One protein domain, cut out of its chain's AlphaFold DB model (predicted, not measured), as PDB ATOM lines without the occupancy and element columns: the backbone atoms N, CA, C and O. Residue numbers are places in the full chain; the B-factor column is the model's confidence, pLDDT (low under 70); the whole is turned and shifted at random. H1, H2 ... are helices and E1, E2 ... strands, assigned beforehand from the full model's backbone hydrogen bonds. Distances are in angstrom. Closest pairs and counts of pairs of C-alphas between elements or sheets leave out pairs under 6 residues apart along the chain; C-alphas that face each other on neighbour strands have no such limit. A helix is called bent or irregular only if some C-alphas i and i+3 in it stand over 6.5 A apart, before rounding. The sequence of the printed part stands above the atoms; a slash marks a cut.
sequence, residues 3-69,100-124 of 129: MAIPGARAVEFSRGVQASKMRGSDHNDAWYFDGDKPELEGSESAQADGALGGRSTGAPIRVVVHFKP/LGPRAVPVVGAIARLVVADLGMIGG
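Overview. This is residues 3 to 69 and 100 to 124 of the 129 residues of the protein "Chorismate synthase" of Candidatus Poseidoniales archaeon (UniProt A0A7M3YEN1). Two small antiparallel strand ribbons, E1 with E4 and the hairpin E2 with E3, lie at opposite ends of an open frame, joined by an arc through the short helices H1 and H2 and by the long looped stretch of residues 41 to 62. The long helix H3 begins beside E4 and slants away from that ribbon. The printed part has 92 residues with three named helices and four named strands, in the order E1 H1 H2 E2 E3 E4 H3, and its class is mixed, helices and strands. The whole is only just loose, close to compact, with a radius of gyration of the C-alphas of 15.1 A and spans of 44 by 36 by 21 A.

Along the chain. Find C-alpha 8 at (168.130, 191.709, 245.701); from there strand E1, residues 8 to 13, runs 14.4 A to C-alpha 13. Helix H1 follows at residues 16 to 21 and helix H2 at residues 24 to 27. Strand E2 is residues 31 to 34 and strand E3 residues 37 to 40. Next find C-alpha 63 at (171.921, 203.819, 246.242), where strand E4, residues 63 to 67, begins its 13.1 A. Helix H3, residues 101 to 122, runs 30.9 A and ends at C-alpha 122, (168.836, 209.174, 226.121); it is irregular, but only just, with C-alphas 103 and 106 6.51 A apart.

Arrangement. Begin with E1 and E4, antiparallel at 162 degrees; look for N 9 and O 66 at 2.8 A and N 12 and O 64 at 2.9 A, within hydrogen-bond range. H3 has its closest C-alphas to E4 at Gly 101 and Phe 67, 7.0 A apart, and is apart from E1. H1 is near E1, and its closest C-alpha to E4 is Gly 16, 7.9 A from that of Val 64. H1 and H2 are close but not clearly touching, the closest C-alphas being those of Ala 19 and His 27, 6.6 A apart. Farther on, the hairpin E2 and E3 is antiparallel at 135 degrees, with N 39 and O 32 at 2.8 A; E2 and E3 are apart from E1 and from H3. In H3, 16 of 18 O i to N i+4 pairs are within hydrogen-bond range; in H1 0 of 2 are, beside 2 of 3 O i to N i+3 pairs, and H2 is too short for an O i to N i+4 pair.

Size, cuts and confidence. The two C-alphas farthest apart, those of Asp 36 and Pro 69, are 47.8 A from each other. Residues 70 to 99 are not printed, and C-alphas 69 and 100 are 6.8 A apart across this cut. The link E3 to E4, 22 residues, is long; within it residues 51 to 52 pair antiparallel with residues 55 to 56. Residues 20 to 26, of which 24 to 26 belong to H2, stand free. The mean pLDDT of the printed part is 94.4, and no printed residue is under 70.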
ATOM      1  N   MET A   3     167.113 196.078 241.233       97.38
ATOM      2  CA  MET A   3     166.262 195.016 241.795       97.38
ATOM      3  C   MET A   3     166.321 193.695 241.005       97.38
ATOM      4  O   MET A   3     165.961 192.645 241.526       97.38
ATOM      5  N   ALA A   4     166.779 193.732 239.751       97.25
ATOM      6  CA  ALA A   4     166.912 192.539 238.920       97.25
ATOM      7  C   ALA A   4     168.153 191.696 239.270       97.25
ATOM      8  O   ALA A   4     168.296 190.585 238.762       97.25
ATOM      9  N   ILE A   5     169.057 192.200 240.119       97.00
ATOM     10  CA  ILE A   5     170.231 191.439 240.550       97.00
ATOM     11  C   ILE A   5     169.754 190.259 241.417       97.00
ATOM     12  O   ILE A   5     169.017 190.475 242.385       97.00
ATOM     13  N   PRO A   6     170.168 189.011 241.126       95.31
ATOM     14  CA  PRO A   6     169.744 187.853 241.902       95.31
ATOM     15  C   PRO A   6     170.004 188.021 243.401       95.31
ATOM     16  O   PRO A   6     171.109 188.328 243.842       95.31
ATOM     17  N   GLY A   7     168.957 187.804 244.195       95.62
ATOM     18  CA  GLY A   7     169.002 187.961 245.646       95.62
ATOM     19  C   GLY A   7     168.692 189.371 246.152       95.62
ATOM     20  O   GLY A   7     168.465 189.502 247.354       95.62
ATOM     21  N   ALA A   8     168.608 190.391 245.294       97.75
ATOM     22  CA  ALA A   8     168.130 191.709 245.701       97.75
ATOM     23  C   ALA A   8     166.665 191.639 246.180       97.75
ATOM     24  O   ALA A   8     165.847 190.871 245.658       97.75
ATOM     25  N   ARG A   9     166.348 192.412 247.224       97.56
ATOM     26  CA  ARG A   9     165.017 192.474 247.855       97.56
ATOM     27  C   ARG A   9     164.533 193.879 248.184       97.56
ATOM     28  O   ARG A   9     163.327 194.063 248.293       97.56
ATOM     29  N   ALA A  10     165.435 194.845 248.311       98.00
ATOM     30  CA  ALA A  10     165.089 196.254 248.448       98.00
ATOM     31  C   ALA A  10     166.151 197.120 247.758       98.00
ATOM     32  O   ALA A  10     167.319 196.726 247.672       98.00
ATOM     33  N   VAL A  11     165.730 198.281 247.262       97.38
ATOM     34  CA  VAL A  11     166.597 199.326 246.716       97.38
ATOM     35  C   VAL A  11     166.161 200.630 247.362       97.38
ATOM     36  O   VAL A  11     164.982 200.971 247.311       97.38
ATOM     37  N   GLU A  12     167.104 201.330 247.968       96.44
ATOM     38  CA  GLU A  12     166.885 202.606 248.636       96.44
ATOM     39  C   GLU A  12     167.742 203.682 247.966       96.44
ATOM     40  O   GLU A  12     168.903 203.433 247.635       96.44
ATOM     41  N   PHE A  13     167.176 204.872 247.774       93.44
ATOM     42  CA  PHE A  13     167.880 206.045 247.249       93.44
ATOM     43  C   PHE A  13     168.114 207.044 248.378       93.44
ATOM     44  O   PHE A  13     167.200 207.293 249.158       93.44
ATOM     45  N   SER A  14     169.331 207.581 248.476       91.94
ATOM     46  CA  SER A  14     169.760 208.548 249.494       91.94
ATOM     47  C   SER A  14     169.293 208.202 250.920       91.94
ATOM     48  O   SER A  14     169.799 207.235 251.507       91.94
ATOM     49  N   ARG A  15     168.337 208.969 251.466       92.44
ATOM     50  CA  ARG A  15     167.731 208.820 252.802       92.44
ATOM     51  C   ARG A  15     166.865 207.562 252.929       92.44
ATOM     52  O   ARG A  15     166.560 207.128 254.041       92.44
ATOM     53  N   GLY A  16     166.503 206.951 251.806       94.25
ATOM     54  CA  GLY A  16     165.896 205.633 251.731       94.25
ATOM     55  C   GLY A  16     164.586 205.541 252.498       94.25
ATOM     56  O   GLY A  16     163.758 206.449 252.472       94.25
ATOM     57  N   VAL A  17     164.405 204.452 253.239       96.44
ATOM     58  CA  VAL A  17     163.208 204.237 254.066       96.44
ATOM     59  C   VAL A  17     163.063 205.238 255.217       96.44
ATOM     60  O   VAL A  17     161.983 205.330 255.797       96.44
ATOM     61  N   GLN A  18     164.108 205.995 255.573       95.25
ATOM     62  CA  GLN A  18     163.981 207.040 256.596       95.25
ATOM     63  C   GLN A  18     163.204 208.249 256.081       95.25
ATOM     64  O   GLN A  18     162.515 208.888 256.873       95.25
ATOM     65  N   ALA A  19     163.225 208.512 254.770       94.56
ATOM     66  CA  ALA A  19     162.503 209.627 254.159       94.56
ATOM     67  C   ALA A  19     161.003 209.611 254.501       94.56
ATOM     68  O   ALA A  19     160.418 210.653 254.779       94.56
ATOM     69  N   SER A  20     160.387 208.424 254.593       96.25
ATOM     70  CA  SER A  20     158.958 208.290 254.915       96.25
ATOM     71  C   SER A  20     158.597 208.695 256.348       96.25
ATOM     72  O   SER A  20     157.417 208.747 256.689       96.25
ATOM     73  N   LYS A  21     159.592 208.903 257.216       97.50
ATOM     74  CA  LYS A  21     159.419 209.301 258.619       97.50
ATOM     75  C   LYS A  21     159.799 210.761 258.863       97.50
ATOM     76  O   LYS A  21     159.693 211.229 259.994       97.50
ATOM     77  N   MET A  22     160.266 211.460 257.834       96.94
ATOM     78  CA  MET A  22     160.736 212.837 257.931       96.94
ATOM     79  C   MET A  22     159.597 213.821 257.678       96.94
ATOM     80  O   MET A  22     158.638 213.529 256.960       96.94
ATOM     81  N   ARG A  23     159.718 215.024 258.243       97.56
ATOM     82  CA  ARG A  23     158.928 216.162 257.773       97.56
ATOM     83  C   ARG A  23     159.500 216.628 256.439       97.56
ATOM     84  O   ARG A  23     160.703 216.529 256.214       97.56
ATOM     85  N   GLY A  24     158.658 217.208 255.588       94.44
ATOM     86  CA  GLY A  24     159.124 217.791 254.323       94.44
ATOM     87  C   GLY A  24     160.218 218.845 254.528       94.44
ATOM     88  O   GLY A  24     161.182 218.871 253.775       94.44
ATOM     89  N   SER A  25     160.122 219.643 255.600       94.94
ATOM     90  CA  SER A  25     161.143 220.634 255.979       94.94
ATOM     91  C   SER A  25     162.521 220.033 256.233       94.94
ATOM     92  O   SER A  25     163.515 220.696 255.981       94.94
ATOM     93  N   ASP A  26     162.567 218.797 256.727       93.12
ATOM     94  CA  ASP A  26     163.809 218.128 257.117       93.12
ATOM     95  C   ASP A  26     164.363 217.285 255.956       93.12
ATOM     96  O   ASP A  26     165.539 216.935 255.936       93.12
ATOM     97  N   HIS A  27     163.496 216.903 255.010       93.06
ATOM     98  CA  HIS A  27     163.859 216.108 253.838       93.06
ATOM     99  C   HIS A  27     164.385 216.962 252.683       93.06
ATOM    100  O   HIS A  27     165.213 216.496 251.906       93.06
ATOM    101  N   ASN A  28     163.870 218.183 252.534       92.75
ATOM    102  CA  ASN A  28     164.237 219.061 251.433       92.75
ATOM    103  C   ASN A  28     165.694 219.520 251.557       92.75
ATOM    104  O   ASN A  28     166.061 220.154 252.543       92.75
ATOM    105  N   ASP A  29     166.485 219.274 250.517       93.38
ATOM    106  CA  ASP A  29     167.817 219.860 250.381       93.38
ATOM    107  C   ASP A  29     167.688 221.299 249.860       93.38
ATOM    108  O   ASP A  29     167.039 221.547 248.836       93.38
ATOM    109  N   ALA A  30     168.270 222.263 250.576       94.44
ATOM    110  CA  ALA A  30     168.255 223.661 250.168       94.44
ATOM    111  C   ALA A  30     169.221 223.901 248.999       94.44
ATOM    112  O   ALA A  30     170.297 223.307 248.932       94.44
ATOM    113  N   TRP A  31     168.846 224.799 248.088       94.88
ATOM    114  CA  TRP A  31     169.727 225.254 247.016       94.88
ATOM    115  C   TRP A  31     170.517 226.481 247.461       94.88
ATOM    116  O   TRP A  31     169.953 227.413 248.039       94.88
ATOM    117  N   TYR A  32     171.799 226.502 247.126       94.69
ATOM    118  CA  TYR A  32     172.679 227.654 247.266       94.69
ATOM    119  C   TYR A  32     173.510 227.828 245.989       94.69
ATOM    120  O   TYR A  32     173.437 227.010 245.072       94.69
ATOM    121  N   PHE A  33     174.257 228.925 245.898       94.38
ATOM    122  CA  PHE A  33     175.199 229.149 244.804       94.38
ATOM    123  C   PHE A  33     176.624 228.889 245.293       94.38
ATOM    124  O   PHE A  33     177.066 229.545 246.237       94.38
ATOM    125  N   ASP A  34     177.331 227.969 244.635       86.62
ATOM    126  CA  ASP A  34     178.791 227.870 244.699       86.62
ATOM    127  C   ASP A  34     179.378 228.581 243.469       86.62
ATOM    128  O   ASP A  34     179.296 228.107 242.328       86.62
ATOM    129  N   GLY A  35     179.864 229.806 243.680       87.88
ATOM    130  CA  GLY A  35     180.161 230.738 242.593       87.88
ATOM    131  C   GLY A  35     178.914 231.030 241.750       87.88
ATOM    132  O   GLY A  35     177.915 231.521 242.265       87.88
ATOM    133  N   ASP A  36     178.968 230.703 240.455       90.12
ATOM    134  CA  ASP A  36     177.861 230.900 239.504       90.12
ATOM    135  C   ASP A  36     177.005 229.635 239.284       90.12
ATOM    136  O   ASP A  36     176.124 229.615 238.418       90.12
ATOM    137  N   LYS A  37     177.264 228.545 240.021       90.06
ATOM    138  CA  LYS A  37     176.573 227.262 239.834       90.06
ATOM    139  C   LYS A  37     175.598 226.991 240.983       90.06
ATOM    140  O   LYS A  37     175.998 227.090 242.141       90.06
ATOM    141  N   PRO A  38     174.332 226.632 240.696       92.75
ATOM    142  CA  PRO A  38     173.416 226.186 241.735       92.75
ATOM    143  C   PRO A  38     173.841 224.806 242.246       92.75
ATOM    144  O   PRO A  38     174.063 223.886 241.455       92.75
ATOM    145  N   GLU A  39     173.901 224.656 243.562       94.19
ATOM    146  CA  GLU A  39     174.267 223.422 244.246       94.19
ATOM    147  C   GLU A  39     173.298 223.125 245.398       94.19
ATOM    148  O   GLU A  39     172.710 224.031 245.990       94.19
ATOM    149  N   LEU A  40     173.100 221.839 245.699       94.81
ATOM    150  CA  LEU A  40     172.325 221.399 246.857       94.81
ATOM    151  C   LEU A  40     173.206 221.310 248.098       94.81
ATOM    152  O   LEU A  40     174.294 220.730 248.052       94.81
ATOM    153  N   GLU A  41     172.707 221.808 249.224       93.56
ATOM    154  CA  GLU A  41     173.354 221.643 250.522       93.56
ATOM    155  C   GLU A  41     173.624 220.156 250.805       93.56
ATOM    156  O   GLU A  41     172.784 219.287 250.567       93.56
ATOM    157  N   GLY A  42     174.836 219.845 251.273       91.12
ATOM    158  CA  GLY A  42     175.249 218.474 251.565       91.12
ATOM    159  C   GLY A  42     175.791 217.678 250.370       91.12
ATOM    160  O   GLY A  42     176.175 216.521 250.569       91.12
ATOM    161  N   SER A  43     175.889 218.257 249.165       92.75
ATOM    162  CA  SER A  43     176.456 217.592 247.974       92.75
ATOM    163  C   SER A  43     177.903 217.124 248.173       92.75
ATOM    164  O   SER A  43     178.196 215.960 247.899       92.75
ATOM    165  N   GLU A  44     178.780 217.959 248.743       90.38
ATOM    166  CA  GLU A  44     180.185 217.604 249.031       90.38
ATOM    167  C   GLU A  44     180.324 216.399 249.976       90.38
ATOM    168  O   GLU A  44     181.253 215.599 249.874       90.38
ATOM    169  N   SER A  45     179.362 216.244 250.887       90.00
ATOM    170  CA  SER A  45     179.307 215.144 251.858       90.00
ATOM    171  C   SER A  45     178.467 213.949 251.387       90.00
ATOM    172  O   SER A  45     178.271 212.998 252.147       90.00
ATOM    173  N   ALA A  46     177.959 213.991 250.147       88.62
ATOM    174  CA  ALA A  46     177.033 213.014 249.567       88.62
ATOM    175  C   ALA A  46     175.765 212.767 250.416       88.62
ATOM    176  O   ALA A  46     175.255 211.644 250.475       88.62
ATOM    177  N   GLN A  47     175.277 213.812 251.094       90.00
ATOM    178  CA  GLN A  47     174.047 213.784 251.893       90.00
ATOM    179  C   GLN A  47     172.821 214.293 251.133       90.00
ATOM    180  O   GLN A  47     171.708 213.866 251.446       90.00
ATOM    181  N   ALA A  48     173.020 215.158 250.133       92.88
ATOM    182  CA  ALA A  48     171.953 215.574 249.232       92.88
ATOM    183  C   ALA A  48     171.331 214.359 248.516       92.88
ATOM    184  O   ALA A  48     171.991 213.340 248.299       92.88
ATOM    185  N   ASP A  49     170.058 214.451 248.129       90.62
ATOM    186  CA  ASP A  49     169.308 213.319 247.568       90.62
ATOM    187  C   ASP A  49     169.910 212.790 246.250       90.62
ATOM    188  O   ASP A  49     169.889 211.590 245.963       90.62
ATOM    189  N   GLY A  50     170.503 213.686 245.454       92.12
ATOM    190  CA  GLY A  50     171.108 213.369 244.154       92.12
ATOM    191  C   GLY A  50     170.102 213.266 243.006       92.12
ATOM    192  O   GLY A  50     170.486 213.369 241.836       92.12
ATOM    193  N   ALA A  51     168.809 213.115 243.311       92.81
ATOM    194  CA  ALA A  51     167.737 213.136 242.328       92.81
ATOM    195  C   ALA A  51     166.511 213.919 242.819       92.81
ATOM    196  O   ALA A  51     166.091 213.811 243.964       92.81
ATOM    197  N   LEU A  52     165.885 214.681 241.922       91.44
ATOM    198  CA  LEU A  52     164.648 215.410 242.188       91.44
ATOM    199  C   LEU A  52     163.715 215.270 240.986       91.44
ATOM    200  O   LEU A  52     164.129 215.450 239.841       91.44
ATOM    201  N   GLY A  53     162.456 214.890 241.223       90.75
ATOM    202  CA  GLY A  53     161.481 214.676 240.144       90.75
ATOM    203  C   GLY A  53     161.904 213.610 239.121       90.75
ATOM    204  O   GLY A  53     161.518 213.685 237.959       90.75
ATOM    205  N   GLY A  54     162.737 212.645 239.531       89.69
ATOM    206  CA  GLY A  54     163.276 211.607 238.644       89.69
ATOM    207  C   GLY A  54     164.442 212.055 237.756       89.69
ATOM    208  O   GLY A  54     164.814 211.326 236.841       89.69
ATOM    209  N   ARG A  55     165.029 213.233 238.007       91.69
ATOM    210  CA  ARG A  55     166.206 213.748 237.295       91.69
ATOM    211  C   ARG A  55     167.377 213.942 238.244       91.69
ATOM    212  O   ARG A  55     167.175 214.283 239.404       91.69
ATOM    213  N   SER A  56     168.592 213.751 237.742       93.12
ATOM    214  CA  SER A  56     169.812 214.044 238.495       93.12
ATOM    215  C   SER A  56     169.888 215.528 238.850       93.12
ATOM    216  O   SER A  56     169.644 216.374 237.988       93.12
ATOM    217  N   THR A  57     170.287 215.843 240.078       93.50
ATOM    218  CA  THR A  57     170.475 217.230 240.544       93.50
ATOM    219  C   THR A  57     171.917 217.721 240.416       93.50
ATOM    220  O   THR A  57     172.192 218.877 240.708       93.50
ATOM    221  N   GLY A  58     172.839 216.852 239.991       91.50
ATOM    222  CA  GLY A  58     174.285 217.108 239.980       91.50
ATOM    223  C   GLY A  58     174.986 216.662 241.267       91.50
ATOM    224  O   GLY A  58     176.174 216.351 241.230       91.50
ATOM    225  N   ALA A  59     174.245 216.530 242.370       94.38
ATOM    226  CA  ALA A  59     174.753 215.949 243.606       94.38
ATOM    227  C   ALA A  59     174.965 214.422 243.483       94.38
ATOM    228  O   ALA A  59     174.327 213.774 242.642       94.38
ATOM    229  N   PRO A  60     175.831 213.809 244.317       93.69
ATOM    230  CA  PRO A  60     176.066 212.367 244.285       93.69
ATOM    231  C   PRO A  60     174.782 211.544 244.464       93.69
ATOM    232  O   PRO A  60     174.070 211.685 245.453       93.69
ATOM    233  N   ILE A  61     174.512 210.617 243.539       92.81
ATOM    234  CA  ILE A  61     173.389 209.679 243.665       92.81
ATOM    235  C   ILE A  61     173.823 208.502 244.536       92.81
ATOM    236  O   ILE A  61     174.636 207.666 244.129       92.81
ATOM    237  N   ARG A  62     173.240 208.402 245.731       92.62
ATOM    238  CA  ARG A  62     173.485 207.292 246.654       92.62
ATOM    239  C   ARG A  62     172.403 206.227 246.516       92.62
ATOM    240  O   ARG A  62     171.216 206.520 246.618       92.62
ATOM    241  N   VAL A  63     172.822 204.975 246.338       94.00
ATOM    242  CA  VAL A  63     171.921 203.819 246.242       94.00
ATOM    243  C   VAL A  63     172.373 202.733 247.207       94.00
ATOM    244  O   VAL A  63     173.546 202.358 247.218       94.00
ATOM    245  N   VAL A  64     171.441 202.196 247.990       95.69
ATOM    246  CA  VAL A  64     171.649 201.009 248.827       95.69
ATOM    247  C   VAL A  64     170.825 199.864 248.257       95.69
ATOM    248  O   VAL A  64     169.640 200.017 247.971       95.69
ATOM    249  N   VAL A  65     171.452 198.702 248.072       97.75
ATOM    250  CA  VAL A  65     170.785 197.491 247.580       97.75
ATOM    251  C   VAL A  65     170.869 196.415 248.652       97.75
ATOM    252  O   VAL A  65     171.956 196.054 249.104       97.75
ATOM    253  N   HIS A  66     169.715 195.886 249.048       97.62
ATOM    254  CA  HIS A  66     169.603 194.894 250.109       97.62
ATOM    255  C   HIS A  66     169.476 193.509 249.499       97.62
ATOM    256  O   HIS A  66     168.578 193.259 248.690       97.62
ATOM    257  N   PHE A  67     170.346 192.598 249.921       97.38
ATOM    258  CA  PHE A  67     170.353 191.216 249.458       97.38
ATOM    259  C   PHE A  67     169.827 190.285 250.544       97.38
ATOM    260  O   PHE A  67     170.209 190.391 251.708       97.38
ATOM    261  N   LYS A  68     168.977 189.331 250.157       96.69
ATOM    262  CA  LYS A  68     168.622 188.214 251.036       96.69
ATOM    263  C   LYS A  68     169.839 187.303 251.269       96.69
ATOM    264  O   LYS A  68     170.744 187.268 250.431       96.69
ATOM    265  N   PRO A  69     169.823 186.470 252.319       95.12
ATOM    266  CA  PRO A  69     170.789 185.389 252.456       95.12
ATOM    267  C   PRO A  69     170.784 184.416 251.253       95.12
ATOM    268  O   PRO A  69     169.751 184.252 250.578       95.12
ATOM    269  N   LEU A 100     176.167 186.970 250.254       93.88
ATOM    270  CA  LEU A 100     176.192 187.427 248.852       93.88
ATOM    271  C   LEU A 100     176.890 188.784 248.665       93.88
ATOM    272  O   LEU A 100     177.409 189.067 247.588       93.88
ATOM    273  N   GLY A 101     176.905 189.618 249.711       92.94
ATOM    274  CA  GLY A 101     177.319 191.026 249.663       92.94
ATOM    275  C   GLY A 101     178.639 191.291 248.926       92.94
ATOM    276  O   GLY A 101     178.615 192.034 247.948       92.94
ATOM    277  N   PRO A 102     179.768 190.662 249.307       94.31
ATOM    278  CA  PRO A 102     181.065 190.928 248.677       94.31
ATOM    279  C   PRO A 102     181.079 190.693 247.161       94.31
ATOM    280  O   PRO A 102     181.700 191.453 246.423       94.31
ATOM    281  N   ARG A 103     180.353 189.675 246.680       94.38
ATOM    282  CA  ARG A 103     180.227 189.386 245.243       94.38
ATOM    283  C   ARG A 103     179.205 190.281 244.549       94.38
ATOM    284  O   ARG A 103     179.321 190.525 243.353       94.38
ATOM    285  N   ALA A 104     178.215 190.778 245.285       96.12
ATOM    286  CA  ALA A 104     177.204 191.675 244.753       96.12
ATOM    287  C   ALA A 104     177.750 193.084 244.471       96.12
ATOM    288  O   ALA A 104     177.304 193.710 243.515       96.12
ATOM    289  N   VAL A 105     178.730 193.569 245.245       96.38
ATOM    290  CA  VAL A 105     179.327 194.913 245.085       96.38
ATOM    291  C   VAL A 105     179.748 195.226 243.638       96.38
ATOM    292  O   VAL A 105     179.254 196.218 243.093       96.38
ATOM    293  N   PRO A 106     180.598 194.421 242.964       97.19
ATOM    294  CA  PRO A 106     180.987 194.712 241.583       97.19
ATOM    295  C   PRO A 106     179.803 194.653 240.605       97.19
ATOM    296  O   PRO A 106     179.746 195.451 239.672       97.19
ATOM    297  N   VAL A 107     178.824 193.770 240.836       97.81
ATOM    298  CA  VAL A 107     177.625 193.649 239.987       97.81
ATOM    299  C   VAL A 107     176.735 194.885 240.113       97.81
ATOM    300  O   VAL A 107     176.332 195.453 239.100       97.81
ATOM    301  N   VAL A 108     176.470 195.349 241.338       97.94
ATOM    302  CA  VAL A 108     175.735 196.598 241.601       97.94
ATOM    303  C   VAL A 108     176.442 197.771 240.927       97.94
ATOM    304  O   VAL A 108     175.804 198.565 240.238       97.94
ATOM    305  N   GLY A 109     177.769 197.846 241.051       97.31
ATOM    306  CA  GLY A 109     178.569 198.878 240.396       97.31
ATOM    307  C   GLY A 109     178.466 198.852 238.867       97.31
ATOM    308  O   GLY A 109     178.401 199.914 238.247       97.31
ATOM    309  N   ALA A 110     178.448 197.673 238.247       97.81
ATOM    310  CA  ALA A 110     178.277 197.543 236.801       97.81
ATOM    311  C   ALA A 110     176.874 197.986 236.359       97.81
ATOM    312  O   ALA A 110     176.742 198.785 235.437       97.81
ATOM    313  N   ILE A 111     175.828 197.540 237.064       98.06
ATOM    314  CA  ILE A 111     174.443 197.927 236.763       98.06
ATOM    315  C   ILE A 111     174.228 199.438 236.939       98.06
ATOM    316  O   ILE A 111     173.559 200.035 236.100       98.06
ATOM    317  N   ALA A 112     174.815 200.075 237.963       96.75
ATOM    318  CA  ALA A 112     174.766 201.535 238.127       96.75
ATOM    319  C   ALA A 112     175.315 202.253 236.893       96.75
ATOM    320  O   ALA A 112     174.659 203.133 236.345       96.75
ATOM    321  N   ARG A 113     176.509 201.849 236.443       96.38
ATOM    322  CA  ARG A 113     177.183 202.455 235.291       96.38
ATOM    323  C   ARG A 113     176.383 202.271 234.009       96.38
ATOM    324  O   ARG A 113     176.239 203.230 233.269       96.38
ATOM    325  N   LEU A 114     175.827 201.079 233.783       97.19
ATOM    326  CA  LEU A 114     174.969 200.820 232.625       97.19
ATOM    327  C   LEU A 114     173.726 201.715 232.628       97.19
ATOM    328  O   LEU A 114     173.404 202.296 231.601       97.19
ATOM    329  N   VAL A 115     173.062 201.871 233.777       96.44
ATOM    330  CA  VAL A 115     171.880 202.742 233.897       96.44
ATOM    331  C   VAL A 115     172.241 204.212 233.671       96.44
ATOM    332  O   VAL A 115     171.538 204.901 232.943       96.44
ATOM    333  N   VAL A 116     173.332 204.701 234.266       94.81
ATOM    334  CA  VAL A 116     173.772 206.095 234.078       94.81
ATOM    335  C   VAL A 116     174.193 206.349 232.631       94.81
ATOM    336  O   VAL A 116     173.851 207.393 232.085       94.81
ATOM    337  N   ALA A 117     174.889 205.403 231.997       96.00
ATOM    338  CA  ALA A 117     175.268 205.509 230.594       96.00
ATOM    339  C   ALA A 117     174.035 205.563 229.681       96.00
ATOM    340  O   ALA A 117     173.949 206.444 228.832       96.00
ATOM    341  N   ASP A 118     173.060 204.679 229.898       96.25
ATOM    342  CA  ASP A 118     171.800 204.651 229.147       96.25
ATOM    343  C   ASP A 118     171.023 205.969 229.283       96.25
ATOM    344  O   ASP A 118     170.673 206.603 228.289       96.25
ATOM    345  N   LEU A 119     170.855 206.465 230.514       95.12
ATOM    346  CA  LEU A 119     170.223 207.765 230.764       95.12
ATOM    347  C   LEU A 119     171.006 208.930 230.145       95.12
ATOM    348  O   LEU A 119     170.400 209.869 229.632       95.12
ATOM    349  N   GLY A 120     172.339 208.875 230.176       94.81
ATOM    350  CA  GLY A 120     173.204 209.869 229.549       94.81
ATOM    351  C   GLY A 120     173.061 209.890 228.027       94.81
ATOM    352  O   GLY A 120     173.001 210.972 227.450       94.81
ATOM    353  N   MET A 121     172.933 208.724 227.387       96.12
ATOM    354  CA  MET A 121     172.663 208.621 225.950       96.12
ATOM    355  C   MET A 121     171.263 209.140 225.601       96.12
ATOM    356  O   MET A 121     171.129 209.991 224.726       96.12
ATOM    357  N   ILE A 122     170.223 208.709 226.328       94.94
ATOM    358  CA  ILE A 122     168.836 209.174 226.121       94.94
ATOM    359  C   ILE A 122     168.726 210.694 226.314       94.94
ATOM    360  O   ILE A 122     167.979 211.363 225.601       94.94
ATOM    361  N   GLY A 123     169.469 211.249 227.272       93.31
ATOM    362  CA  GLY A 123     169.518 212.684 227.539       93.31
ATOM    363  C   GLY A 123     170.387 213.493 226.572       93.31
ATOM    364  O   GLY A 123     170.397 214.716 226.680       93.31
ATOM    365  N   GLY A 124     171.117 212.849 225.654       94.69
ATOM    366  CA  GLY A 124     172.043 213.517 224.732       94.69
ATOM    367  C   GLY A 124     173.331 214.039 225.386       94.69
ATOM    368  O   GLY A 124     174.016 214.875 224.805       94.69
TER     369      GLY A 124